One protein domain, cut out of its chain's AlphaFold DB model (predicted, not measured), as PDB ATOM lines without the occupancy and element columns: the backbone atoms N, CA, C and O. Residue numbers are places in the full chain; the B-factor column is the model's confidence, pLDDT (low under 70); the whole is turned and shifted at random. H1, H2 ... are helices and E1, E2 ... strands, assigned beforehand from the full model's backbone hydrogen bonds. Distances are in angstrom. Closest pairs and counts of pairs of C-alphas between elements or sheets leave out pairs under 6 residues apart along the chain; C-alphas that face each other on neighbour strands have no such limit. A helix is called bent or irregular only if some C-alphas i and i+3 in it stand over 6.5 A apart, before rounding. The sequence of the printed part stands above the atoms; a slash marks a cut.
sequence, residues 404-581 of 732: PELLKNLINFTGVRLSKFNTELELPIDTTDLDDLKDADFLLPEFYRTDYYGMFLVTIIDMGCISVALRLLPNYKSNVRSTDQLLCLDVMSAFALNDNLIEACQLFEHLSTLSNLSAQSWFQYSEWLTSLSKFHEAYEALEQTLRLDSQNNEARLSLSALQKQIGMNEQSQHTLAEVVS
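This is residues 404 to 581 of the 732 residues of the protein "Hypothetical protein" of Rotaria sordida (UniProt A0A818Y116). The domain is a rod made of a row of eight helices, H3 to H10, stacked one after another and running alternately back and forth across the rod's length. A small head sits at one end: the two antiparallel neighbour strands E1 and E2, with H1, the short H2 and the loop of residues 421 to 433. The 178 printed residues hold ten named helices and two strands in the order H1 E1 H2 E2 H3 to H10, the strands antiparallel, the class mostly helix. The whole is loose, with a radius of gyration of the C-alphas of 19.7 A and spans of 66 by 29 by 24 A.

Begin at E1, residues 417 to 420, and its neighbour E2, residues 440 to 443. H2, residues 434 to 438, comes before E2, and H1, residues 404 to 414, opens the printed part at C-alpha 404, (146.544, 146.572, 134.897). Next read H3, residues 450 to 462, 18.2 A, and H4, residues 466 to 477. H5, residues 482 to 497, 23.4 A, has a kink of 31 degrees near residue 489. H4 and H5 are irregular: C-alphas 471 and 474 are 7.1 A apart, C-alphas 483 and 486 8.3 A. Then come H6, residues 501 to 514, 20.2 A; H7, residues 519 to 531; H8, residues 535 to 548, 20.1 A; H9, residues 553 to 566; and H10, residues 569 to 581, ending at C-alpha 581, (136.663, 101.658, 161.616).

Look across E1 and E2 for N 419 and O 441, 2.9 A apart, within hydrogen-bond range. H2 and H4 only just touch, with 3 pairs of C-alphas within 8 A, the closest Lys 438 and Val 468; H4 does so with residues 466 to 468 alone. H3, the hub, touches H1, H4 and H5; its closest C-alphas to H5 are Val 458 and Val 491, 5.2 A. H4 and H5 are near each other. H5 and H6 form a helical hairpin, closest at the C-alphas of Met 492 and Ala 504, 4.5 A. H7 touches H6 with residues 525 to 529 alone, at a shallow tilt of 34 degrees, only just short of steep. H7, H8 and H9 make an up and down bundle, each running against the one before. H9 and H10 touch at Ser 560 and Ser 572, whose C-alphas are 4.7 A apart. Every O i to N i+4 pair is within hydrogen-bond range in H1, H2, H3, H7, H8 and H9, against 5 of 8 in H4, 10 of 12 in H5, 9 of 10 in H6 and 7 of 9 in H10.

The two C-alphas farthest apart, Leu 425 and Ser 581, stand 67.7 A apart. The printed part has no cut, and the one long link is E1 to H2. Confidence is under 70 at residues 420 to 435 and 577 to 581.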
ATOM      1  N   PRO A 404     146.192 145.188 135.230       84.06
ATOM      2  CA  PRO A 404     146.544 146.572 134.897       84.06
ATOM      3  C   PRO A 404     145.324 147.430 134.532       84.06
ATOM      4  O   PRO A 404     145.182 148.562 135.001       84.06
ATOM      5  N   GLU A 405     144.405 146.894 133.722       81.25
ATOM      6  CA  GLU A 405     143.171 147.587 133.347       81.25
ATOM      7  C   GLU A 405     142.185 147.673 134.519       81.25
ATOM      8  O   GLU A 405     141.461 148.664 134.631       81.25
ATOM      9  N   LEU A 406     142.162 146.661 135.394       85.50
ATOM     10  CA  LEU A 406     141.375 146.665 136.625       85.50
ATOM     11  C   LEU A 406     141.868 147.745 137.594       85.50
ATOM     12  O   LEU A 406     141.055 148.540 138.056       85.50
ATOM     13  N   LEU A 407     143.178 147.823 137.859       85.75
ATOM     14  CA  LEU A 407     143.773 148.828 138.745       85.75
ATOM     15  C   LEU A 407     143.442 150.242 138.263       85.75
ATOM     16  O   LEU A 407     142.935 151.064 139.027       85.75
ATOM     17  N   LYS A 408     143.652 150.496 136.968       82.62
ATOM     18  CA  LYS A 408     143.317 151.770 136.329       82.62
ATOM     19  C   LYS A 408     141.839 152.129 136.500       82.62
ATOM     20  O   LYS A 408     141.517 153.280 136.791       82.62
ATOM     21  N   ASN A 409     140.934 151.171 136.318       81.00
ATOM     22  CA  ASN A 409     139.501 151.408 136.464       81.00
ATOM     23  C   ASN A 409     139.082 151.600 137.924       81.00
ATOM     24  O   ASN A 409     138.298 152.504 138.195       81.00
ATOM     25  N   LEU A 410     139.637 150.828 138.864       84.00
ATOM     26  CA  LEU A 410     139.426 151.039 140.297       84.00
ATOM     27  C   LEU A 410     139.799 152.478 140.669       84.00
ATOM     28  O   LEU A 410     138.933 153.219 141.115       84.00
ATOM     29  N   ILE A 411     141.023 152.920 140.366       82.88
ATOM     30  CA  ILE A 411     141.492 154.283 140.668       82.88
ATOM     31  C   ILE A 411     140.545 155.347 140.081       82.88
ATOM     32  O   ILE A 411     140.098 156.238 140.803       82.88
ATOM     33  N   ASN A 412     140.174 155.220 138.799       79.62
ATOM     34  CA  ASN A 412     139.285 156.175 138.125       79.62
ATOM     35  C   ASN A 412     137.862 156.233 138.711       79.62
ATOM     36  O   ASN A 412     137.279 157.315 138.763       79.62
ATOM     37  N   PHE A 413     137.274 155.100 139.111       76.50
ATOM     38  CA  PHE A 413     135.863 155.045 139.523       76.50
ATOM     39  C   PHE A 413     135.636 155.143 141.028       76.50
ATOM     40  O   PHE A 413     134.563 155.575 141.447       76.50
ATOM     41  N   THR A 414     136.609 154.744 141.843       76.50
ATOM     42  CA  THR A 414     136.457 154.700 143.303       76.50
ATOM     43  C   THR A 414     137.146 155.872 144.009       76.50
ATOM     44  O   THR A 414     137.023 156.001 145.225       76.50
ATOM     45  N   GLY A 415     137.808 156.766 143.262       72.62
ATOM     46  CA  GLY A 415     138.328 158.041 143.768       72.62
ATOM     47  C   GLY A 415     139.643 157.942 144.546       72.62
ATOM     48  O   GLY A 415     139.971 158.862 145.296       72.62
ATOM     49  N   VAL A 416     140.383 156.841 144.385       80.75
ATOM     50  CA  VAL A 416     141.731 156.679 144.954       80.75
ATOM     51  C   VAL A 416     142.673 157.693 144.313       80.75
ATOM     52  O   VAL A 416     142.664 157.858 143.094       80.75
ATOM     53  N   ARG A 417     143.519 158.354 145.107       75.25
ATOM     54  CA  ARG A 417     144.583 159.220 144.575       75.25
ATOM     55  C   ARG A 417     145.940 158.550 144.706       75.25
ATOM     56  O   ARG A 417     146.222 157.924 145.725       75.25
ATOM     57  N   LEU A 418     146.766 158.712 143.679       76.50
ATOM     58  CA  LEU A 418     148.161 158.291 143.670       76.50
ATOM     59  C   LEU A 418     149.053 159.481 144.036       76.50
ATOM     60  O   LEU A 418     149.000 160.509 143.361       76.50
ATOM     61  N   SER A 419     149.929 159.320 145.019       71.31
ATOM     62  CA  SER A 419     151.035 160.243 145.298       71.31
ATOM     63  C   SER A 419     152.354 159.476 145.350       71.31
ATOM     64  O   SER A 419     152.364 158.309 145.730       71.31
ATOM     65  N   LYS A 420     153.490 160.088 145.000       69.25
ATOM     66  CA  LYS A 420     154.801 159.450 145.241       69.25
ATOM     67  C   LYS A 420     155.072 159.327 146.745       69.25
ATOM     68  O   LYS A 420     154.797 160.272 147.485       69.25
ATOM     69  N   PHE A 421     155.639 158.200 147.181       62.56
ATOM     70  CA  PHE A 421     155.884 157.878 148.592       62.56
ATOM     71  C   PHE A 421     156.549 159.038 149.349       62.56
ATOM     72  O   PHE A 421     157.568 159.574 148.907       62.56
ATOM     73  N   ASN A 422     155.972 159.431 150.491       59.41
ATOM     74  CA  ASN A 422     156.402 160.585 151.301       59.41
ATOM     75  C   ASN A 422     156.453 161.954 150.571       59.41
ATOM     76  O   ASN A 422     157.176 162.852 151.008       59.41
ATOM     77  N   THR A 423     155.698 162.160 149.486       59.34
ATOM     78  CA  THR A 423     155.621 163.462 148.794       59.34
ATOM     79  C   THR A 423     154.200 163.813 148.354       59.34
ATOM     80  O   THR A 423     153.434 162.950 147.944       59.34
ATOM     81  N   GLU A 424     153.864 165.104 148.342       60.66
ATOM     82  CA  GLU A 424     152.574 165.622 147.841       60.66
ATOM     83  C   GLU A 424     152.475 165.634 146.295       60.66
ATOM     84  O   GLU A 424     151.584 166.257 145.721       60.66
ATOM     85  N   LEU A 425     153.407 164.979 145.593       63.06
ATOM     86  CA  LEU A 425     153.425 164.917 144.133       63.06
ATOM     87  C   LEU A 425     152.443 163.849 143.644       63.06
ATOM     88  O   LEU A 425     152.748 162.655 143.693       63.06
ATOM     89  N   GLU A 426     151.281 164.290 143.155       66.50
ATOM     90  CA  GLU A 426     150.297 163.418 142.506       66.50
ATOM     91  C   GLU A 426     150.899 162.749 141.253       66.50
ATOM     92  O   GLU A 426     151.511 163.402 140.401       66.50
ATOM     93  N   LEU A 427     150.731 161.429 141.143       63.81
ATOM     94  CA  LEU A 427     151.142 160.645 139.975       63.81
ATOM     95  C   LEU A 427     150.025 160.610 138.917       63.81
ATOM     96  O   LEU A 427     148.842 160.616 139.269       63.81
ATOM     97  N   PRO A 428     150.358 160.513 137.616       64.88
ATOM     98  CA  PRO A 428     149.355 160.307 136.575       64.88
ATOM     99  C   PRO A 428     148.591 158.990 136.779       64.88
ATOM    100  O   PRO A 428     149.200 157.939 136.927       64.88
ATOM    101  N   ILE A 429     147.262 159.014 136.661       62.53
ATOM    102  CA  ILE A 429     146.399 157.813 136.767       62.53
ATOM    103  C   ILE A 429     146.713 156.758 135.678       62.53
ATOM    104  O   ILE A 429     146.337 155.592 135.786       62.53
ATOM    105  N   ASP A 430     147.427 157.158 134.623       61.12
ATOM    106  CA  ASP A 430     147.875 156.297 133.529       61.12
ATOM    107  C   ASP A 430     149.196 155.543 133.809       61.12
ATOM    108  O   ASP A 430     149.654 154.818 132.925       61.12
ATOM    109  N   THR A 431     149.825 155.671 134.989       61.91
ATOM    110  CA  THR A 431     151.066 154.938 135.316       61.91
ATOM    111  C   THR A 431     150.824 153.431 135.421       61.91
ATOM    112  O   THR A 431     150.386 152.925 136.453       61.91
ATOM    113  N   THR A 432     151.152 152.700 134.356       59.88
ATOM    114  CA  THR A 432     151.217 151.227 134.337       59.88
ATOM    115  C   THR A 432     152.599 150.678 134.697       59.88
ATOM    116  O   THR A 432     152.775 149.463 134.763       59.88
ATOM    117  N   ASP A 433     153.589 151.552 134.890       68.38
ATOM    118  CA  ASP A 433     154.971 151.162 135.143       68.38
ATOM    119  C   ASP A 433     155.130 150.660 136.584       68.38
ATOM    120  O   ASP A 433     154.939 151.392 137.556       68.38
ATOM    121  N   LEU A 434     155.484 149.376 136.711       67.69
ATOM    122  CA  LEU A 434     155.538 148.643 137.983       67.69
ATOM    123  C   LEU A 434     156.432 149.305 139.041       67.69
ATOM    124  O   LEU A 434     156.193 149.145 140.235       67.69
ATOM    125  N   ASP A 435     157.483 150.002 138.614       69.31
ATOM    126  CA  ASP A 435     158.459 150.602 139.521       69.31
ATOM    127  C   ASP A 435     157.958 151.929 140.117       69.31
ATOM    128  O   ASP A 435     158.137 152.143 141.313       69.31
ATOM    129  N   ASP A 436     157.222 152.754 139.356       72.44
ATOM    130  CA  ASP A 436     156.520 153.922 139.919       72.44
ATOM    131  C   ASP A 436     155.390 153.487 140.881       72.44
ATOM    132  O   ASP A 436     155.111 154.185 141.854       72.44
ATOM    133  N   LEU A 437     154.760 152.324 140.649       74.94
ATOM    134  CA  LEU A 437     153.679 151.794 141.494       74.94
ATOM    135  C   LEU A 437     154.163 151.233 142.846       74.94
ATOM    136  O   LEU A 437     153.449 151.363 143.839       74.94
ATOM    137  N   LYS A 438     155.365 150.641 142.926       77.31
ATOM    138  CA  LYS A 438     155.950 150.151 144.199       77.31
ATOM    139  C   LYS A 438     156.256 151.286 145.181       77.31
ATOM    140  O   LYS A 438     156.095 151.111 146.393       77.31
ATOM    141  N   ASP A 439     156.655 152.433 144.632       73.69
ATOM    142  CA  ASP A 439     156.997 153.664 145.349       73.69
ATOM    143  C   ASP A 439     155.830 154.679 145.361       73.69
ATOM    144  O   ASP A 439     156.030 155.870 145.617       73.69
ATOM    145  N   ALA A 440     154.597 154.227 145.108       77.50
ATOM    146  CA  ALA A 440     153.386 155.034 145.237       77.50
ATOM    147  C   ALA A 440     152.722 154.854 146.612       77.50
ATOM    148  O   ALA A 440     152.623 153.745 147.140       77.50
ATOM    149  N   ASP A 441     152.205 155.943 147.173       77.50
ATOM    150  CA  ASP A 441     151.189 155.920 148.218       77.50
ATOM    151  C   ASP A 441     149.804 156.116 147.602       77.50
ATOM    152  O   ASP A 441     149.591 156.963 146.731       77.50
ATOM    153  N   PHE A 442     148.855 155.313 148.075       79.56
ATOM    154  CA  PHE A 442     147.477 155.317 147.607       79.56
ATOM    155  C   PHE A 442     146.574 155.882 148.699       79.56
ATOM    156  O   PHE A 442     146.330 155.247 149.726       79.56
ATOM    157  N   LEU A 443     146.070 157.089 148.462       79.19
ATOM    158  CA  LEU A 443     145.140 157.768 149.352       79.19
ATOM    159  C   LEU A 443     143.719 157.305 149.022       79.19
ATOM    160  O   LEU A 443     143.113 157.729 148.033       79.19
ATOM    161  N   LEU A 444     143.212 156.392 149.849       79.50
ATOM    162  CA  LEU A 444     141.852 155.864 149.776       79.50
ATOM    163  C   LEU A 444     140.854 156.845 150.429       79.50
ATOM    164  O   LEU A 444     141.160 157.400 151.485       79.50
ATOM    165  N   PRO A 445     139.654 157.048 149.853       80.44
ATOM    166  CA  PRO A 445     138.570 157.794 150.496       80.44
ATOM    167  C   PRO A 445     138.165 157.248 151.876       80.44
ATOM    168  O   PRO A 445     138.169 156.039 152.093       80.44
ATOM    169  N   GLU A 446     137.704 158.126 152.775       70.12
ATOM    170  CA  GLU A 446     137.293 157.772 154.152       70.12
ATOM    171  C   GLU A 446     136.222 156.667 154.220       70.12
ATOM    172  O   GLU A 446     136.222 155.852 155.139       70.12
ATOM    173  N   PHE A 447     135.326 156.609 153.228       71.50
ATOM    174  CA  PHE A 447     134.238 155.628 153.133       71.50
ATOM    175  C   PHE A 447     134.430 154.663 151.953       71.50
ATOM    176  O   PHE A 447     133.520 154.438 151.152       71.50
ATOM    177  N   TYR A 448     135.632 154.102 151.821       79.25
ATOM    178  CA  TYR A 448     135.926 153.100 150.799       79.25
ATOM    179  C   TYR A 448     135.184 151.776 151.067       79.25
ATOM    180  O   TYR A 448     135.263 151.223 152.163       79.25
ATOM    181  N   ARG A 449     134.462 151.248 150.067       83.12
ATOM    182  CA  ARG A 449     133.758 149.954 150.174       83.12
ATOM    183  C   ARG A 449     134.754 148.801 150.286       83.12
ATOM    184  O   ARG A 449     135.690 148.732 149.489       83.12
ATOM    185  N   THR A 450     134.507 147.861 151.204       83.44
ATOM    186  CA  THR A 450     135.359 146.676 151.393       83.44
ATOM    187  C   THR A 450     135.500 145.853 150.113       83.44
ATOM    188  O   THR A 450     136.598 145.386 149.823       83.44
ATOM    189  N   ASP A 451     134.431 145.753 149.312       83.44
ATOM    190  CA  ASP A 451     134.416 145.054 148.017       83.44
ATOM    191  C   ASP A 451     135.501 145.594 147.072       83.44
ATOM    192  O   ASP A 451     136.316 144.856 146.526       83.44
ATOM    193  N   TYR A 452     135.573 146.917 146.916       86.50
ATOM    194  CA  TYR A 452     136.602 147.532 146.084       86.50
ATOM    195  C   TYR A 452     137.981 147.447 146.734       86.50
ATOM    196  O   TYR A 452     138.979 147.388 146.023       86.50
ATOM    197  N   TYR A 453     138.057 147.425 148.068       87.94
ATOM    198  CA  TYR A 453     139.317 147.306 148.802       87.94
ATOM    199  C   TYR A 453     139.957 145.929 148.600       87.94
ATOM    200  O   TYR A 453     141.119 145.854 148.210       87.94
ATOM    201  N   GLY A 454     139.213 144.838 148.781       88.19
ATOM    202  CA  GLY A 454     139.769 143.500 148.585       88.19
ATOM    203  C   GLY A 454     140.188 143.255 147.131       88.19
ATOM    204  O   GLY A 454     141.305 142.804 146.891       88.19
ATOM    205  N   MET A 455     139.372 143.678 146.152       88.94
ATOM    206  CA  MET A 455     139.741 143.616 144.728       88.94
ATOM    207  C   MET A 455     141.023 144.408 144.440       88.94
ATOM    208  O   MET A 455     141.901 143.938 143.718       88.94
ATOM    209  N   PHE A 456     141.151 145.602 145.021       89.00
ATOM    210  CA  PHE A 456     142.318 146.470 144.878       89.00
ATOM    211  C   PHE A 456     143.583 145.867 145.509       89.00
ATOM    212  O   PHE A 456     144.640 145.891 144.881       89.00
ATOM    213  N   LEU A 457     143.474 145.261 146.698       89.56
ATOM    214  CA  LEU A 457     144.584 144.553 147.343       89.56
ATOM    215  C   LEU A 457     145.053 143.360 146.512       89.56
ATOM    216  O   LEU A 457     146.237 143.302 146.200       89.56
ATOM    217  N   VAL A 458     144.151 142.463 146.091       91.50
ATOM    218  CA  VAL A 458     144.497 141.324 145.214       91.50
ATOM    219  C   VAL A 458     145.207 141.813 143.950       91.50
ATOM    220  O   VAL A 458     146.261 141.296 143.593       91.50
ATOM    221  N   THR A 459     144.685 142.870 143.321       90.44
ATOM    222  CA  THR A 459     145.270 143.466 142.109       90.44
ATOM    223  C   THR A 459     146.699 143.970 142.340       90.44
ATOM    224  O   THR A 459     147.583 143.691 141.537       90.44
ATOM    225  N   ILE A 460     146.954 144.685 143.441       89.31
ATOM    226  CA  ILE A 460     148.286 145.215 143.784       89.31
ATOM    227  C   ILE A 460     149.265 144.097 144.170       89.31
ATOM    228  O   ILE A 460     150.438 144.159 143.796       89.31
ATOM    229  N   ILE A 461     148.793 143.073 144.885       90.44
ATOM    230  CA  ILE A 461     149.589 141.905 145.283       90.44
ATOM    231  C   ILE A 461     150.027 141.116 144.041       90.44
ATOM    232  O   ILE A 461     151.225 140.919 143.849       90.44
ATOM    233  N   ASP A 462     149.095 140.763 143.150       89.19
ATOM    234  CA  ASP A 462     149.387 139.998 141.928       89.19
ATOM    235  C   ASP A 462     150.165 140.814 140.873       89.19
ATOM    236  O   ASP A 462     150.859 140.245 140.030       89.19
ATOM    237  N   MET A 463     150.128 142.152 140.940       86.44
ATOM    238  CA  MET A 463     151.042 143.038 140.198       86.44
ATOM    239  C   MET A 463     152.434 143.176 140.852       86.44
ATOM    240  O   MET A 463     153.257 143.963 140.384       86.44
ATOM    241  N   GLY A 464     152.730 142.439 141.928       85.94
ATOM    242  CA  GLY A 464     154.039 142.425 142.592       85.94
ATOM    243  C   GLY A 464     154.353 143.676 143.423       85.94
ATOM    244  O   GLY A 464     155.509 143.908 143.779       85.94
ATOM    245  N   CYS A 465     153.349 144.491 143.752       86.31
ATOM    246  CA  CYS A 465     153.489 145.728 144.529       86.31
ATOM    247  C   CYS A 465     153.245 145.483 146.034       86.31
ATOM    248  O   CYS A 465     152.546 146.233 146.715       86.31
ATOM    249  N   ILE A 466     153.843 144.410 146.566       87.56
ATOM    250  CA  ILE A 466     153.622 143.891 147.931       87.56
ATOM    251  C   ILE A 466     153.874 144.963 149.006       87.56
ATOM    252  O   ILE A 466     153.095 145.086 149.949       87.56
ATOM    253  N   SER A 467     154.907 145.798 148.842       85.31
ATOM    254  CA  SER A 467     155.239 146.896 149.768       85.31
ATOM    255  C   SER A 467     154.072 147.861 150.009       85.31
ATOM    256  O   SER A 467     153.930 148.385 151.114       85.31
ATOM    257  N   VAL A 468     153.239 148.095 148.992       86.19
ATOM    258  CA  VAL A 468     152.032 148.927 149.067       86.19
ATOM    259  C   VAL A 468     150.915 148.176 149.782       86.19
ATOM    260  O   VAL A 468     150.306 148.716 150.706       86.19
ATOM    261  N   ALA A 469     150.674 146.917 149.402       88.06
ATOM    262  CA  ALA A 469     149.649 146.081 150.022       88.06
ATOM    263  C   ALA A 469     149.853 145.967 151.544       88.06
ATOM    264  O   ALA A 469     148.899 146.134 152.300       88.06
ATOM    265  N   LEU A 470     151.102 145.804 152.000       88.25
ATOM    266  CA  LEU A 470     151.463 145.776 153.423       88.25
ATOM    267  C   LEU A 470     151.161 147.096 154.161       88.25
ATOM    268  O   LEU A 470     150.767 147.056 155.325       88.25
ATOM    269  N   ARG A 471     151.295 148.265 153.509       87.19
ATOM    270  CA  ARG A 471     150.930 149.570 154.109       87.19
ATOM    271  C   ARG A 471     149.418 149.735 154.269       87.19
ATOM    272  O   ARG A 471     148.970 150.362 155.224       87.19
ATOM    273  N   LEU A 472     148.640 149.182 153.341       86.69
ATOM    274  CA  LEU A 472     147.179 149.293 153.319       86.69
ATOM    275  C   LEU A 472     146.483 148.220 154.176       86.69
ATOM    276  O   LEU A 472     145.398 148.458 154.712       86.69
ATOM    277  N   LEU A 473     147.123 147.064 154.361       88.44
ATOM    278  CA  LEU A 473     146.595 145.909 155.088       88.44
ATOM    279  C   LEU A 473     145.987 146.229 156.476       88.44
ATOM    280  O   LEU A 473     144.899 145.718 156.748       88.44
ATOM    281  N   PRO A 474     146.575 147.082 157.344       87.88
ATOM    282  CA  PRO A 474     145.972 147.411 158.641       87.88
ATOM    283  C   PRO A 474     144.620 148.130 158.517       87.88
ATOM    284  O   PRO A 474     143.686 147.815 159.254       87.88
ATOM    285  N   ASN A 475     144.499 149.045 157.549       85.62
ATOM    286  CA  ASN A 475     143.276 149.809 157.280       85.62
ATOM    287  C   ASN A 475     142.200 148.947 156.603       85.62
ATOM    288  O   ASN A 475     141.008 149.184 156.784       85.62
ATOM    289  N   TYR A 476     142.602 147.943 155.817       85.75
ATOM    290  CA  TYR A 476     141.676 146.920 155.336       85.75
ATOM    291  C   TYR A 476     141.160 146.082 156.507       85.75
ATOM    292  O   TYR A 476     139.952 145.994 156.714       85.75
ATOM    293  N   LYS A 477     142.073 145.549 157.332       84.56
ATOM    294  CA  LYS A 477     141.764 144.694 158.483       84.56
ATOM    295  C   LYS A 477     140.782 145.348 159.461       84.56
ATOM    296  O   LYS A 477     139.867 144.672 159.906       84.56
ATOM    297  N   SER A 478     140.893 146.650 159.740       84.62
ATOM    298  CA  SER A 478     139.928 147.361 160.602       84.62
ATOM    299  C   SER A 478     138.519 147.505 160.011       84.62
ATOM    300  O   SER A 478     137.578 147.772 160.756       84.62
ATOM    301  N   ASN A 479     138.372 147.366 158.690       82.06
ATOM    302  CA  ASN A 479     137.134 147.639 157.956       82.06
ATOM    303  C   ASN A 479     136.420 146.368 157.455       82.06
ATOM    304  O   ASN A 479     135.254 146.462 157.062       82.06
ATOM    305  N   VAL A 480     137.086 145.205 157.467       82.88
ATOM    306  CA  VAL A 480     136.513 143.909 157.056       82.88
ATOM    307  C   VAL A 480     135.279 143.563 157.890       82.88
ATOM    308  O   VAL A 480     135.301 143.610 159.120       82.88
ATOM    309  N   ARG A 481     134.195 143.173 157.213       79.31
ATOM    310  CA  ARG A 481     132.957 142.694 157.843       79.31
ATOM    311  C   ARG A 481     132.773 141.201 157.605       79.31
ATOM    312  O   ARG A 481     133.314 140.633 156.662       79.31
ATOM    313  N   SER A 482     131.928 140.573 158.420       73.38
ATOM    314  CA  SER A 482     131.557 139.158 158.268       73.38
ATOM    315  C   SER A 482     130.861 138.833 156.938       73.38
ATOM    316  O   SER A 482     130.872 137.683 156.513       73.38
ATOM    317  N   THR A 483     130.289 139.832 156.256       73.31
ATOM    318  CA  THR A 483     129.714 139.712 154.904       73.31
ATOM    319  C   THR A 483     130.760 139.530 153.807       73.31
ATOM    320  O   THR A 483     130.444 138.992 152.749       73.31
ATOM    321  N   ASP A 484     132.003 139.942 154.054       77.12
ATOM    322  CA  ASP A 484     133.010 140.167 153.011       77.12
ATOM    323  C   ASP A 484     133.959 138.950 152.876       77.12
ATOM    324  O   ASP A 484     135.045 139.033 152.299       77.12
ATOM    325  N   GLN A 485     133.536 137.802 153.428       81.75
ATOM    326  CA  GLN A 485     134.325 136.582 153.631       81.75
ATOM    327  C   GLN A 485     135.017 136.083 152.357       81.75
ATOM    328  O   GLN A 485     136.213 135.811 152.397       81.75
ATOM    329  N   LEU A 486     134.291 135.967 151.237       83.81
ATOM    330  CA  LEU A 486     134.840 135.420 149.986       83.81
ATOM    331  C   LEU A 486     136.022 136.257 149.481       83.81
ATOM    332  O   LEU A 486     137.069 135.716 149.148       83.81
ATOM    333  N   LEU A 487     135.872 137.579 149.483       83.94
ATOM    334  CA  LEU A 487     136.903 138.477 148.983       83.94
ATOM    335  C   LEU A 487     138.090 138.595 149.952       83.94
ATOM    336  O   LEU A 487     139.227 138.757 149.521       83.94
ATOM    337  N   CYS A 488     137.849 138.480 151.260       87.62
ATOM    338  CA  CYS A 488     138.929 138.404 152.241       87.62
ATOM    339  C   CYS A 488     139.766 137.122 152.044       87.62
ATOM    340  O   CYS A 488     140.996 137.189 152.043       87.62
ATOM    341  N   LEU A 489     139.118 135.978 151.771       88.56
ATOM    342  CA  LEU A 489     139.801 134.732 151.398       88.56
ATOM    343  C   LEU A 489     140.617 134.887 150.103       88.56
ATOM    344  O   LEU A 489     141.750 134.406 150.052       88.56
ATOM    345  N   ASP A 490     140.108 135.609 149.098       89.88
ATOM    346  CA  ASP A 490     140.878 135.918 147.885       89.88
ATOM    347  C   ASP A 490     142.150 136.728 148.213       89.88
ATOM    348  O   ASP A 490     143.241 136.338 147.792       89.88
ATOM    349  N   VAL A 491     142.047 137.796 149.021       91.19
ATOM    350  CA  VAL A 491     143.200 138.605 149.486       91.19
ATOM    351  C   VAL A 491     144.230 137.737 150.216       91.19
ATOM    352  O   VAL A 491     145.430 137.844 149.960       91.19
ATOM    353  N   MET A 492     143.773 136.851 151.102       91.00
ATOM    354  CA  MET A 492     144.630 135.916 151.838       91.00
ATOM    355  C   MET A 492     145.340 134.936 150.899       91.00
ATOM    356  O   MET A 492     146.539 134.703 151.047       91.00
ATOM    357  N   SER A 493     144.629 134.415 149.894       90.56
ATOM    358  CA  SER A 493     145.209 133.535 148.878       90.56
ATOM    359  C   SER A 493     146.263 134.252 148.024       90.56
ATOM    360  O   SER A 493     147.311 133.674 147.748       90.56
ATOM    361  N   ALA A 494     146.045 135.528 147.683       90.94
ATOM    362  CA  ALA A 494     146.999 136.338 146.930       90.94
ATOM    363  C   ALA A 494     148.291 136.584 147.730       90.94
ATOM    364  O   ALA A 494     149.387 136.426 147.189       90.94
ATOM    365  N   PHE A 495     148.194 136.898 149.030       92.25
ATOM    366  CA  PHE A 495     149.374 136.992 149.902       92.25
ATOM    367  C   PHE A 495     150.131 135.658 149.986       92.25
ATOM    368  O   PHE A 495     151.355 135.643 149.837       92.25
ATOM    369  N   ALA A 496     149.415 134.541 150.157       90.31
ATOM    370  CA  ALA A 496     150.018 133.214 150.265       90.31
ATOM    371  C   ALA A 496     150.713 132.754 148.969       90.31
ATOM    372  O   ALA A 496     151.795 132.177 149.031       90.31
ATOM    373  N   LEU A 497     150.143 133.057 147.796       90.75
ATOM    374  CA  LEU A 497     150.747 132.776 146.483       90.75
ATOM    375  C   LEU A 497     152.016 133.597 146.199       90.75
ATOM    376  O   LEU A 497     152.791 133.227 145.321       90.75
ATOM    377  N   ASN A 498     152.228 134.691 146.933       89.12
ATOM    378  CA  ASN A 498     153.405 135.553 146.842       89.12
ATOM    379  C   ASN A 498     154.359 135.365 148.045       89.12
ATOM    380  O   ASN A 498     155.064 136.300 148.410       89.12
ATOM    381  N   ASP A 499     154.350 134.191 148.691       87.56
ATOM    382  CA  ASP A 499     155.181 133.807 149.851       87.56
ATOM    383  C   ASP A 499     154.991 134.645 151.144       87.56
ATOM    384  O   ASP A 499     155.689 134.432 152.139       87.56
ATOM    385  N   ASN A 500     154.002 135.547 151.206       90.38
ATOM    386  CA  ASN A 500     153.704 136.378 152.386       90.38
ATOM    387  C   ASN A 500     152.700 135.668 153.319       90.38
ATOM    388  O   ASN A 500     151.573 136.113 153.549       90.38
ATOM    389  N   LEU A 501     153.103 134.499 153.824       90.12
ATOM    390  CA  LEU A 501     152.243 133.617 154.625       90.12
ATOM    391  C   LEU A 501     151.848 134.212 155.989       90.12
ATOM    392  O   LEU A 501     150.779 133.895 156.506       90.12
ATOM    393  N   ILE A 502     152.687 135.068 156.582       90.44
ATOM    394  CA  ILE A 502     152.446 135.641 157.917       90.44
ATOM    395  C   ILE A 502     151.208 136.544 157.886       90.44
ATOM    396  O   ILE A 502     150.340 136.456 158.754       90.44
ATOM    397  N   GLU A 503     151.102 137.384 156.864       91.00
ATOM    398  CA  GLU A 503     150.003 138.313 156.642       91.00
ATOM    399  C   GLU A 503     148.703 137.588 156.282       91.00
ATOM    400  O   GLU A 503     147.640 137.940 156.803       91.00
ATOM    401  N   ALA A 504     148.788 136.528 155.470       91.88
ATOM    402  CA  ALA A 504     147.657 135.647 155.180       91.88
ATOM    403  C   ALA A 504     147.101 134.997 156.464       91.88
ATOM    404  O   ALA A 504     145.889 135.024 156.695       91.88
ATOM    405  N   CYS A 505     147.975 134.497 157.348       90.69
ATOM    406  CA  CYS A 505     147.579 133.967 158.656       90.69
ATOM    407  C   CYS A 505     146.956 135.043 159.566       90.69
ATOM    408  O   CYS A 505     145.886 134.820 160.126       90.69
ATOM    409  N   GLN A 506     147.553 136.236 159.663       90.25
ATOM    410  CA  GLN A 506     147.010 137.333 160.481       90.25
ATOM    411  C   GLN A 506     145.638 137.837 160.002       90.25
ATOM    412  O   GLN A 506     144.870 138.383 160.805       90.25
ATOM    413  N   LEU A 507     145.334 137.728 158.707       88.00
ATOM    414  CA  LEU A 507     143.992 137.972 158.173       88.00
ATOM    415  C   LEU A 507     143.037 136.823 158.515       88.00
ATOM    416  O   LEU A 507     141.924 137.098 158.962       88.00
ATOM    417  N   PHE A 508     143.479 135.564 158.387       89.75
ATOM    418  CA  PHE A 508     142.681 134.388 158.750       89.75
ATOM    419  C   PHE A 508     142.213 134.440 160.208       89.75
ATOM    420  O   PHE A 508     141.016 134.346 160.478       89.75
ATOM    421  N   GLU A 509     143.147 134.641 161.144       89.44
ATOM    422  CA  GLU A 509     142.867 134.752 162.581       89.44
ATOM    423  C   GLU A 509     141.773 135.797 162.838       89.44
ATOM    424  O   GLU A 509     140.798 135.536 163.540       89.44
ATOM    425  N   HIS A 510     141.867 136.960 162.194       87.44
ATOM    426  CA  HIS A 510     140.877 138.019 162.349       87.44
ATOM    427  C   HIS A 510     139.514 137.641 161.760       87.44
ATOM    428  O   HIS A 510     138.495 137.774 162.438       87.44
ATOM    429  N   LEU A 511     139.487 137.100 160.542       86.62
ATOM    430  CA  LEU A 511     138.257 136.674 159.880       86.62
ATOM    431  C   LEU A 511     137.541 135.547 160.652       86.62
ATOM    432  O   LEU A 511     136.310 135.549 160.721       86.62
ATOM    433  N   SER A 512     138.291 134.654 161.312       86.25
ATOM    434  CA  SER A 512     137.743 133.611 162.195       86.25
ATOM    435  C   SER A 512     137.096 134.155 163.477       86.25
ATOM    436  O   SER A 512     136.200 133.514 164.019       86.25
ATOM    437  N   THR A 513     137.479 135.352 163.946       86.56
ATOM    438  CA  THR A 513     136.775 136.015 165.068       86.56
ATOM    439  C   THR A 513     135.470 136.687 164.637       86.56
ATOM    440  O   THR A 513     134.603 136.932 165.473       86.56
ATOM    441  N   LEU A 514     135.318 136.979 163.340       82.00
ATOM    442  CA  LEU A 514     134.157 137.669 162.775       82.00
ATOM    443  C   LEU A 514     133.113 136.717 162.171       82.00
ATOM    444  O   LEU A 514     131.944 137.090 162.058       82.00
ATOM    445  N   SER A 515     133.523 135.528 161.720       80.38
ATOM    446  CA  SER A 515     132.694 134.647 160.890       80.38
ATOM    447  C   SER A 515     133.056 133.167 161.028       80.38
ATOM    448  O   SER A 515     134.211 132.809 161.256       80.38
ATOM    449  N   ASN A 516     132.067 132.291 160.825       83.94
ATOM    450  CA  ASN A 516     132.292 130.850 160.746       83.94
ATOM    451  C   ASN A 516     132.880 130.492 159.372       83.94
ATOM    452  O   ASN A 516     132.188 130.531 158.354       83.94
ATOM    453  N   LEU A 517     134.163 130.137 159.351       84.88
ATOM    454  CA  LEU A 517     134.890 129.756 158.140       84.88
ATOM    455  C   LEU A 517     134.613 128.305 157.715       84.88
ATOM    456  O   LEU A 517     134.303 127.445 158.539       84.88
ATOM    457  N   SER A 518     134.743 128.025 156.414       87.50
ATOM    458  CA  SER A 518     134.548 126.682 155.854       87.50
ATOM    459  C   SER A 518     135.710 125.741 156.194       87.50
ATOM    460  O   SER A 518     136.842 126.192 156.381       87.50
ATOM    461  N   ALA A 519     135.457 124.426 156.196       87.19
ATOM    462  CA  ALA A 519     136.494 123.411 156.410       87.19
ATOM    463  C   ALA A 519     137.686 123.581 155.443       87.19
ATOM    464  O   ALA A 519     138.834 123.538 155.873       87.19
ATOM    465  N   GLN A 520     137.426 123.890 154.166       88.69
ATOM    466  CA  GLN A 520     138.482 124.147 153.178       88.69
ATOM    467  C   GLN A 520     139.369 125.349 153.541       88.69
ATOM    468  O   GLN A 520     140.574 125.314 153.303       88.69
ATOM    469  N   SER A 521     138.792 126.395 154.142       88.94
ATOM    470  CA  SER A 521     139.553 127.575 154.574       88.94
ATOM    471  C   SER A 521     140.491 127.213 155.732       88.94
ATOM    472  O   SER A 521     141.667 127.570 155.711       88.94
ATOM    473  N   TRP A 522     139.989 126.461 156.720       91.19
ATOM    474  CA  TRP A 522     140.794 125.949 157.838       91.19
ATOM    475  C   TRP A 522     141.906 124.998 157.378       91.19
ATOM    476  O   TRP A 522     143.014 125.057 157.912       91.19
ATOM    477  N   PHE A 523     141.646 124.184 156.349       90.56
ATOM    478  CA  PHE A 523     142.660 123.326 155.745       90.56
ATOM    479  C   PHE A 523     143.802 124.152 155.133       90.56
ATOM    480  O   PHE A 523     144.953 123.969 155.525       90.56
ATOM    481  N   GLN A 524     143.494 125.125 154.268       89.94
ATOM    482  CA  GLN A 524     144.498 126.013 153.658       89.94
ATOM    483  C   GLN A 524     145.312 126.780 154.712       89.94
ATOM    484  O   GLN A 524     146.537 126.845 154.632       89.94
ATOM    485  N   TYR A 525     144.653 127.287 155.756       92.06
ATOM    486  CA  TYR A 525     145.324 127.931 156.886       92.06
ATOM    487  C   TYR A 525     146.320 126.997 157.592       92.06
ATOM    488  O   TYR A 525     147.429 127.411 157.931       92.06
ATOM    489  N   SER A 526     145.974 125.716 157.753       90.62
ATOM    490  CA  SER A 526     146.888 124.725 158.330       90.62
ATOM    491  C   SER A 526     148.106 124.424 157.446       90.62
ATOM    492  O   SER A 526     149.198 124.200 157.975       90.62
ATOM    493  N   GLU A 527     147.971 124.479 156.116       90.06
ATOM    494  CA  GLU A 527     149.095 124.337 155.178       90.06
ATOM    495  C   GLU A 527     150.055 125.533 155.280       90.06
ATOM    496  O   GLU A 527     151.278 125.354 155.317       90.06
ATOM    497  N   TRP A 528     149.516 126.752 155.411       92.50
ATOM    498  CA  TRP A 528     150.303 127.972 155.635       92.50
ATOM    499  C   TRP A 528     151.056 127.915 156.972       92.50
ATOM    500  O   TRP A 528     152.265 128.148 157.010       92.50
ATOM    501  N   LEU A 529     150.387 127.516 158.058       90.94
ATOM    502  CA  LEU A 529     151.010 127.338 159.376       90.94
ATOM    503  C   LEU A 529     152.081 126.237 159.388       90.94
ATOM    504  O   LEU A 529     153.138 126.415 159.996       90.94
ATOM    505  N   THR A 530     151.844 125.122 158.692       89.25
ATOM    506  CA  THR A 530     152.825 124.033 158.545       89.25
ATOM    507  C   THR A 530     154.066 124.522 157.796       89.25
ATOM    508  O   THR A 530     155.189 124.246 158.217       89.25
ATOM    509  N   SER A 531     153.878 125.321 156.743       89.31
ATOM    510  CA  SER A 531     154.967 125.954 155.986       89.31
ATOM    511  C   SER A 531     155.753 126.968 156.833       89.31
ATOM    512  O   SER A 531     156.978 127.029 156.752       89.31
ATOM    513  N   LEU A 532     155.075 127.690 157.733       89.62
ATOM    514  CA  LEU A 532     155.682 128.557 158.754       89.62
ATOM    515  C   LEU A 532     156.295 127.790 159.950       89.62
ATOM    516  O   LEU A 532     156.741 128.414 160.912       89.62
ATOM    517  N   SER A 533     156.338 126.451 159.915       89.19
ATOM    518  CA  SER A 533     156.816 125.576 161.007       89.19
ATOM    519  C   SER A 533     156.066 125.737 162.342       89.19
ATOM    520  O   SER A 533     156.553 125.330 163.400       89.19
ATOM    521  N   LYS A 534     154.852 126.298 162.315       90.38
ATOM    522  CA  LYS A 534     153.987 126.487 163.485       90.38
ATOM    523  C   LYS A 534     153.127 125.245 163.756       90.38
ATOM    524  O   LYS A 534     151.899 125.277 163.707       90.38
ATOM    525  N   PHE A 535     153.784 124.124 164.045       87.69
ATOM    526  CA  PHE A 535     153.147 122.801 164.066       87.69
ATOM    527  C   PHE A 535     151.980 122.647 165.062       87.69
ATOM    528  O   PHE A 535     151.046 121.902 164.783       87.69
ATOM    529  N   HIS A 536     151.996 123.347 166.203       87.38
ATOM    530  CA  HIS A 536     150.914 123.248 167.192       87.38
ATOM    531  C   HIS A 536     149.637 123.976 166.740       87.38
ATOM    532  O   HIS A 536     148.560 123.391 166.777       87.38
ATOM    533  N   GLU A 537     149.766 125.202 166.225       89.50
ATOM    534  CA  GLU A 537     148.645 125.960 165.649       89.50
ATOM    535  C   GLU A 537     148.071 125.229 164.415       89.50
ATOM    536  O   GLU A 537     146.855 125.152 164.232       89.50
ATOM    537  N   ALA A 538     148.938 124.618 163.592       90.50
ATOM    538  CA  ALA A 538     148.521 123.820 162.436       90.50
ATOM    539  C   ALA A 538     147.705 122.576 162.840       90.50
ATOM    540  O   ALA A 538     146.741 122.224 162.157       90.50
ATOM    541  N   TYR A 539     148.055 121.935 163.962       88.62
ATOM    542  CA  TYR A 539     147.311 120.802 164.513       88.62
ATOM    543  C   TYR A 539     145.887 121.218 164.901       88.62
ATOM    544  O   TYR A 539     144.928 120.555 164.509       88.62
ATOM    545  N   GLU A 540     145.731 122.341 165.611       89.69
ATOM    546  CA  GLU A 540     144.414 122.842 166.026       89.69
ATOM    547  C   GLU A 540     143.531 123.205 164.821       89.69
ATOM    548  O   GLU A 540     142.339 122.886 164.810       89.69
ATOM    549  N   ALA A 541     144.115 123.812 163.779       90.38
ATOM    550  CA  ALA A 541     143.422 124.139 162.531       90.38
ATOM    551  C   ALA A 541     142.952 122.888 161.757       90.38
ATOM    552  O   ALA A 541     141.829 122.853 161.243       90.38
ATOM    553  N   LEU A 542     143.770 121.831 161.714       89.38
ATOM    554  CA  LEU A 542     143.386 120.541 161.129       89.38
ATOM    555  C   LEU A 542     142.308 119.834 161.956       89.38
ATOM    556  O   LEU A 542     141.397 119.235 161.385       89.38
ATOM    557  N   GLU A 543     142.343 119.951 163.284       88.00
ATOM    558  CA  GLU A 543     141.273 119.424 164.130       88.00
ATOM    559  C   GLU A 543     139.947 120.171 163.890       88.00
ATOM    560  O   GLU A 543     138.912 119.525 163.725       88.00
ATOM    561  N   GLN A 544     139.954 121.509 163.769       88.75
ATOM    562  CA  GLN A 544     138.745 122.255 163.372       88.75
ATOM    563  C   GLN A 544     138.250 121.847 161.979       88.75
ATOM    564  O   GLN A 544     137.046 121.680 161.786       88.75
ATOM    565  N   THR A 545     139.162 121.615 161.031       89.56
ATOM    566  CA  THR A 545     138.817 121.120 159.689       89.56
ATOM    567  C   THR A 545     138.040 119.805 159.767       89.56
ATOM    568  O   THR A 545     136.983 119.693 159.152       89.56
ATOM    569  N   LEU A 546     138.503 118.838 160.569       86.94
ATOM    570  CA  LEU A 546     137.856 117.527 160.718       86.94
ATOM    571  C   LEU A 546     136.581 117.547 161.573       86.94
ATOM    572  O   LEU A 546     135.712 116.693 161.391       86.94
ATOM    573  N   ARG A 547     136.442 118.516 162.486       87.06
ATOM    574  CA  ARG A 547     135.187 118.772 163.213       87.06
ATOM    575  C   ARG A 547     134.095 119.316 162.286       87.06
ATOM    576  O   ARG A 547     132.932 118.969 162.468       87.06
ATOM    577  N   LEU A 548     134.463 120.151 161.308       88.00
ATOM    578  CA  LEU A 548     133.544 120.703 160.304       88.00
ATOM    579  C   LEU A 548     133.253 119.710 159.166       88.00
ATOM    580  O   LEU A 548     132.102 119.571 158.761       88.00
ATOM    581  N   ASP A 549     134.274 119.008 158.672       83.38
ATOM    582  CA  ASP A 549     134.161 117.957 157.659       83.38
ATOM    583  C   ASP A 549     134.866 116.671 158.118       83.38
ATOM    584  O   ASP A 549     136.052 116.434 157.870       83.38
ATOM    585  N   SER A 550     134.087 115.784 158.745       80.25
ATOM    586  CA  SER A 550     134.574 114.480 159.205       80.25
ATOM    587  C   SER A 550     134.789 113.447 158.086       80.25
ATOM    588  O   SER A 550     135.025 112.274 158.395       80.25
ATOM    589  N   GLN A 551     134.707 113.820 156.805       77.00
ATOM    590  CA  GLN A 551     135.020 112.965 155.650       77.00
ATOM    591  C   GLN A 551     136.241 113.454 154.849       77.00
ATOM    592  O   GLN A 551     136.720 112.715 153.986       77.00
ATOM    593  N   ASN A 552     136.805 114.629 155.165       80.44
ATOM    594  CA  ASN A 552     137.984 115.156 154.480       80.44
ATOM    595  C   ASN A 552     139.222 114.255 154.695       80.44
ATOM    596  O   ASN A 552     139.822 114.203 155.773       80.44
ATOM    597  N   ASN A 553     139.606 113.528 153.645       78.88
ATOM    598  CA  ASN A 553     140.736 112.599 153.666       78.88
ATOM    599  C   ASN A 553     142.094 113.319 153.577       78.88
ATOM    600  O   ASN A 553     143.072 112.828 154.137       78.88
ATOM    601  N   GLU A 554     142.154 114.484 152.928       80.75
ATOM    602  CA  GLU A 554     143.368 115.302 152.795       80.75
ATOM    603  C   GLU A 554     143.750 115.922 154.145       80.75
ATOM    604  O   GLU A 554     144.885 115.782 154.599       80.75
ATOM    605  N   ALA A 555     142.771 116.473 154.868       84.25
ATOM    606  CA  ALA A 555     142.946 116.963 156.233       84.25
ATOM    607  C   ALA A 555     143.401 115.854 157.196       84.25
ATOM    608  O   ALA A 555     144.325 116.065 157.983       84.25
ATOM    609  N   ARG A 556     142.830 114.640 157.105       83.44
ATOM    610  CA  ARG A 556     143.305 113.486 157.896       83.44
ATOM    611  C   ARG A 556     144.737 113.082 157.556       83.44
ATOM    612  O   ARG A 556     145.499 112.759 158.466       83.44
ATOM    613  N   LEU A 557     145.110 113.093 156.275       81.50
ATOM    614  CA  LEU A 557     146.477 112.796 155.841       81.50
ATOM    615  C   LEU A 557     147.464 113.796 156.433       81.50
ATOM    616  O   LEU A 557     148.406 113.379 157.113       81.50
ATOM    617  N   SER A 558     147.208 115.088 156.236       84.19
ATOM    618  CA  SER A 558     148.033 116.178 156.758       84.19
ATOM    619  C   SER A 558     148.138 116.123 158.282       84.19
ATOM    620  O   SER A 558     149.246 116.204 158.810       84.19
ATOM    621  N   LEU A 559     147.034 115.862 158.993       86.56
ATOM    622  CA  LEU A 559     147.039 115.696 160.450       86.56
ATOM    623  C   LEU A 559     147.888 114.497 160.887       86.56
ATOM    624  O   LEU A 559     148.732 114.638 161.768       86.56
ATOM    625  N   SER A 560     147.738 113.343 160.229       83.88
ATOM    626  CA  SER A 560     148.515 112.141 160.556       83.88
ATOM    627  C   SER A 560     150.018 112.327 160.327       83.88
ATOM    628  O   SER A 560     150.825 111.839 161.124       83.88
ATOM    629  N   ALA A 561     150.402 113.067 159.280       83.62
ATOM    630  CA  ALA A 561     151.785 113.409 158.972       83.62
ATOM    631  C   ALA A 561     152.354 114.421 159.981       83.62
ATOM    632  O   ALA A 561     153.467 114.234 160.475       83.62
ATOM    633  N   LEU A 562     151.572 115.437 160.345       86.06
ATOM    634  CA  LEU A 562     151.925 116.436 161.350       86.06
ATOM    635  C   LEU A 562     152.096 115.807 162.742       86.06
ATOM    636  O   LEU A 562     153.101 116.042 163.408       86.06
ATOM    637  N   GLN A 563     151.183 114.923 163.156       85.50
ATOM    638  CA  GLN A 563     151.297 114.157 164.403       85.50
ATOM    639  C   GLN A 563     152.584 113.314 164.435       85.50
ATOM    640  O   GLN A 563     153.272 113.309 165.455       85.50
ATOM    641  N   LYS A 564     152.974 112.665 163.322       83.44
ATOM    642  CA  LYS A 564     154.275 111.965 163.215       83.44
ATOM    643  C   LYS A 564     155.461 112.923 163.367       83.44
ATOM    644  O   LYS A 564     156.413 112.584 164.061       83.44
ATOM    645  N   GLN A 565     155.413 114.109 162.753       83.44
ATOM    646  CA  GLN A 565     156.475 115.124 162.865       83.44
ATOM    647  C   GLN A 565     156.627 115.670 164.293       83.44
ATOM    648  O   GLN A 565     157.749 115.884 164.745       83.44
ATOM    649  N   ILE A 566     155.518 115.843 165.019       83.38
ATOM    650  CA  ILE A 566     155.499 116.259 166.434       83.38
ATOM    651  C   ILE A 566     155.903 115.096 167.375       83.38
ATOM    652  O   ILE A 566     156.273 115.322 168.526       83.38
ATOM    653  N   GLY A 567     155.874 113.845 166.898       79.69
ATOM    654  CA  GLY A 567     156.188 112.635 167.672       79.69
ATOM    655  C   GLY A 567     154.981 111.982 168.364       79.69
ATOM    656  O   GLY A 567     155.143 111.025 169.121       79.69
ATOM    657  N   MET A 568     153.763 112.454 168.088       79.44
ATOM    658  CA  MET A 568     152.488 111.954 168.626       79.44
ATOM    659  C   MET A 568     152.018 110.689 167.882       79.44
ATOM    660  O   MET A 568     150.948 110.634 167.273       79.44
ATOM    661  N   ASN A 569     152.851 109.651 167.926       76.31
ATOM    662  CA  ASN A 569     152.708 108.425 167.136       76.31
ATOM    663  C   ASN A 569     151.422 107.622 167.420       76.31
ATOM    664  O   ASN A 569     150.870 107.021 166.498       76.31
ATOM    665  N   GLU A 570     150.922 107.627 168.658       73.50
ATOM    666  CA  GLU A 570     149.663 106.959 169.036       73.50
ATOM    667  C   GLU A 570     148.430 107.733 168.537       73.50
ATOM    668  O   GLU A 570     147.475 107.144 168.034       73.50
ATOM    669  N   GLN A 571     148.468 109.069 168.585       76.00
ATOM    670  CA  GLN A 571     147.388 109.908 168.053       76.00
ATOM    671  C   GLN A 571     147.329 109.836 166.523       76.00
ATOM    672  O   GLN A 571     146.241 109.721 165.967       76.00
ATOM    673  N   SER A 572     148.488 109.789 165.850       75.69
ATOM    674  CA  SER A 572     148.574 109.505 164.409       75.69
ATOM    675  C   SER A 572     147.909 108.171 164.058       75.69
ATOM    676  O   SER A 572     147.123 108.098 163.110       75.69
ATOM    677  N   GLN A 573     148.132 107.125 164.864       71.56
ATOM    678  CA  GLN A 573     147.408 105.864 164.700       71.56
ATOM    679  C   GLN A 573     145.901 106.007 164.920       71.56
ATOM    680  O   GLN A 573     145.164 105.412 164.144       71.56
ATOM    681  N   HIS A 574     145.431 106.786 165.901       76.50
ATOM    682  CA  HIS A 574     143.996 107.007 166.131       76.50
ATOM    683  C   HIS A 574     143.325 107.786 164.986       76.50
ATOM    684  O   HIS A 574     142.280 107.379 164.484       76.50
ATOM    685  N   THR A 575     143.940 108.861 164.492       74.62
ATOM    686  CA  THR A 575     143.435 109.621 163.334       74.62
ATOM    687  C   THR A 575     143.377 108.754 162.069       74.62
ATOM    688  O   THR A 575     142.437 108.851 161.280       74.62
ATOM    689  N   LEU A 576     144.338 107.839 161.901       73.44
ATOM    690  CA  LEU A 576     144.313 106.809 160.858       73.44
ATOM    691  C   LEU A 576     143.376 105.625 161.202       73.44
ATOM    692  O   LEU A 576     142.993 104.870 160.302       73.44
ATOM    693  N   ALA A 577     142.988 105.448 162.472       67.44
ATOM    694  CA  ALA A 577     142.118 104.373 162.957       67.44
ATOM    695  C   ALA A 577     140.713 104.500 162.360       67.44
ATOM    696  O   ALA A 577     140.224 103.559 161.724       67.44
ATOM    697  N   GLU A 578     140.146 105.700 162.507       62.91
ATOM    698  CA  GLU A 578     138.780 106.084 162.130       62.91
ATOM    699  C   GLU A 578     138.437 105.823 160.658       62.91
ATOM    700  O   GLU A 578     137.303 105.477 160.329       62.91
ATOM    701  N   VAL A 579     139.427 105.947 159.769       59.12
ATOM    702  CA  VAL A 579     139.277 105.755 158.314       59.12
ATOM    703  C   VAL A 579     138.905 104.310 157.958       59.12
ATOM    704  O   VAL A 579     138.239 104.074 156.955       59.12
ATOM    705  N   VAL A 580     139.323 103.342 158.779       54.16
ATOM    706  CA  VAL A 580     139.016 101.910 158.598       54.16
ATOM    707  C   VAL A 580     137.852 101.468 159.476       54.16
ATOM    708  O   VAL A 580     137.123 100.554 159.104       54.16
ATOM    709  N   SER A 581     137.679 102.084 160.650       49.19
ATOM    710  CA  SER A 581     136.663 101.658 161.616       49.19
ATOM    711  C   SER A 581     135.248 102.132 161.286       49.19
ATOM    712  O   SER A 581     134.324 101.671 161.946       49.19
TER     713      SER A 581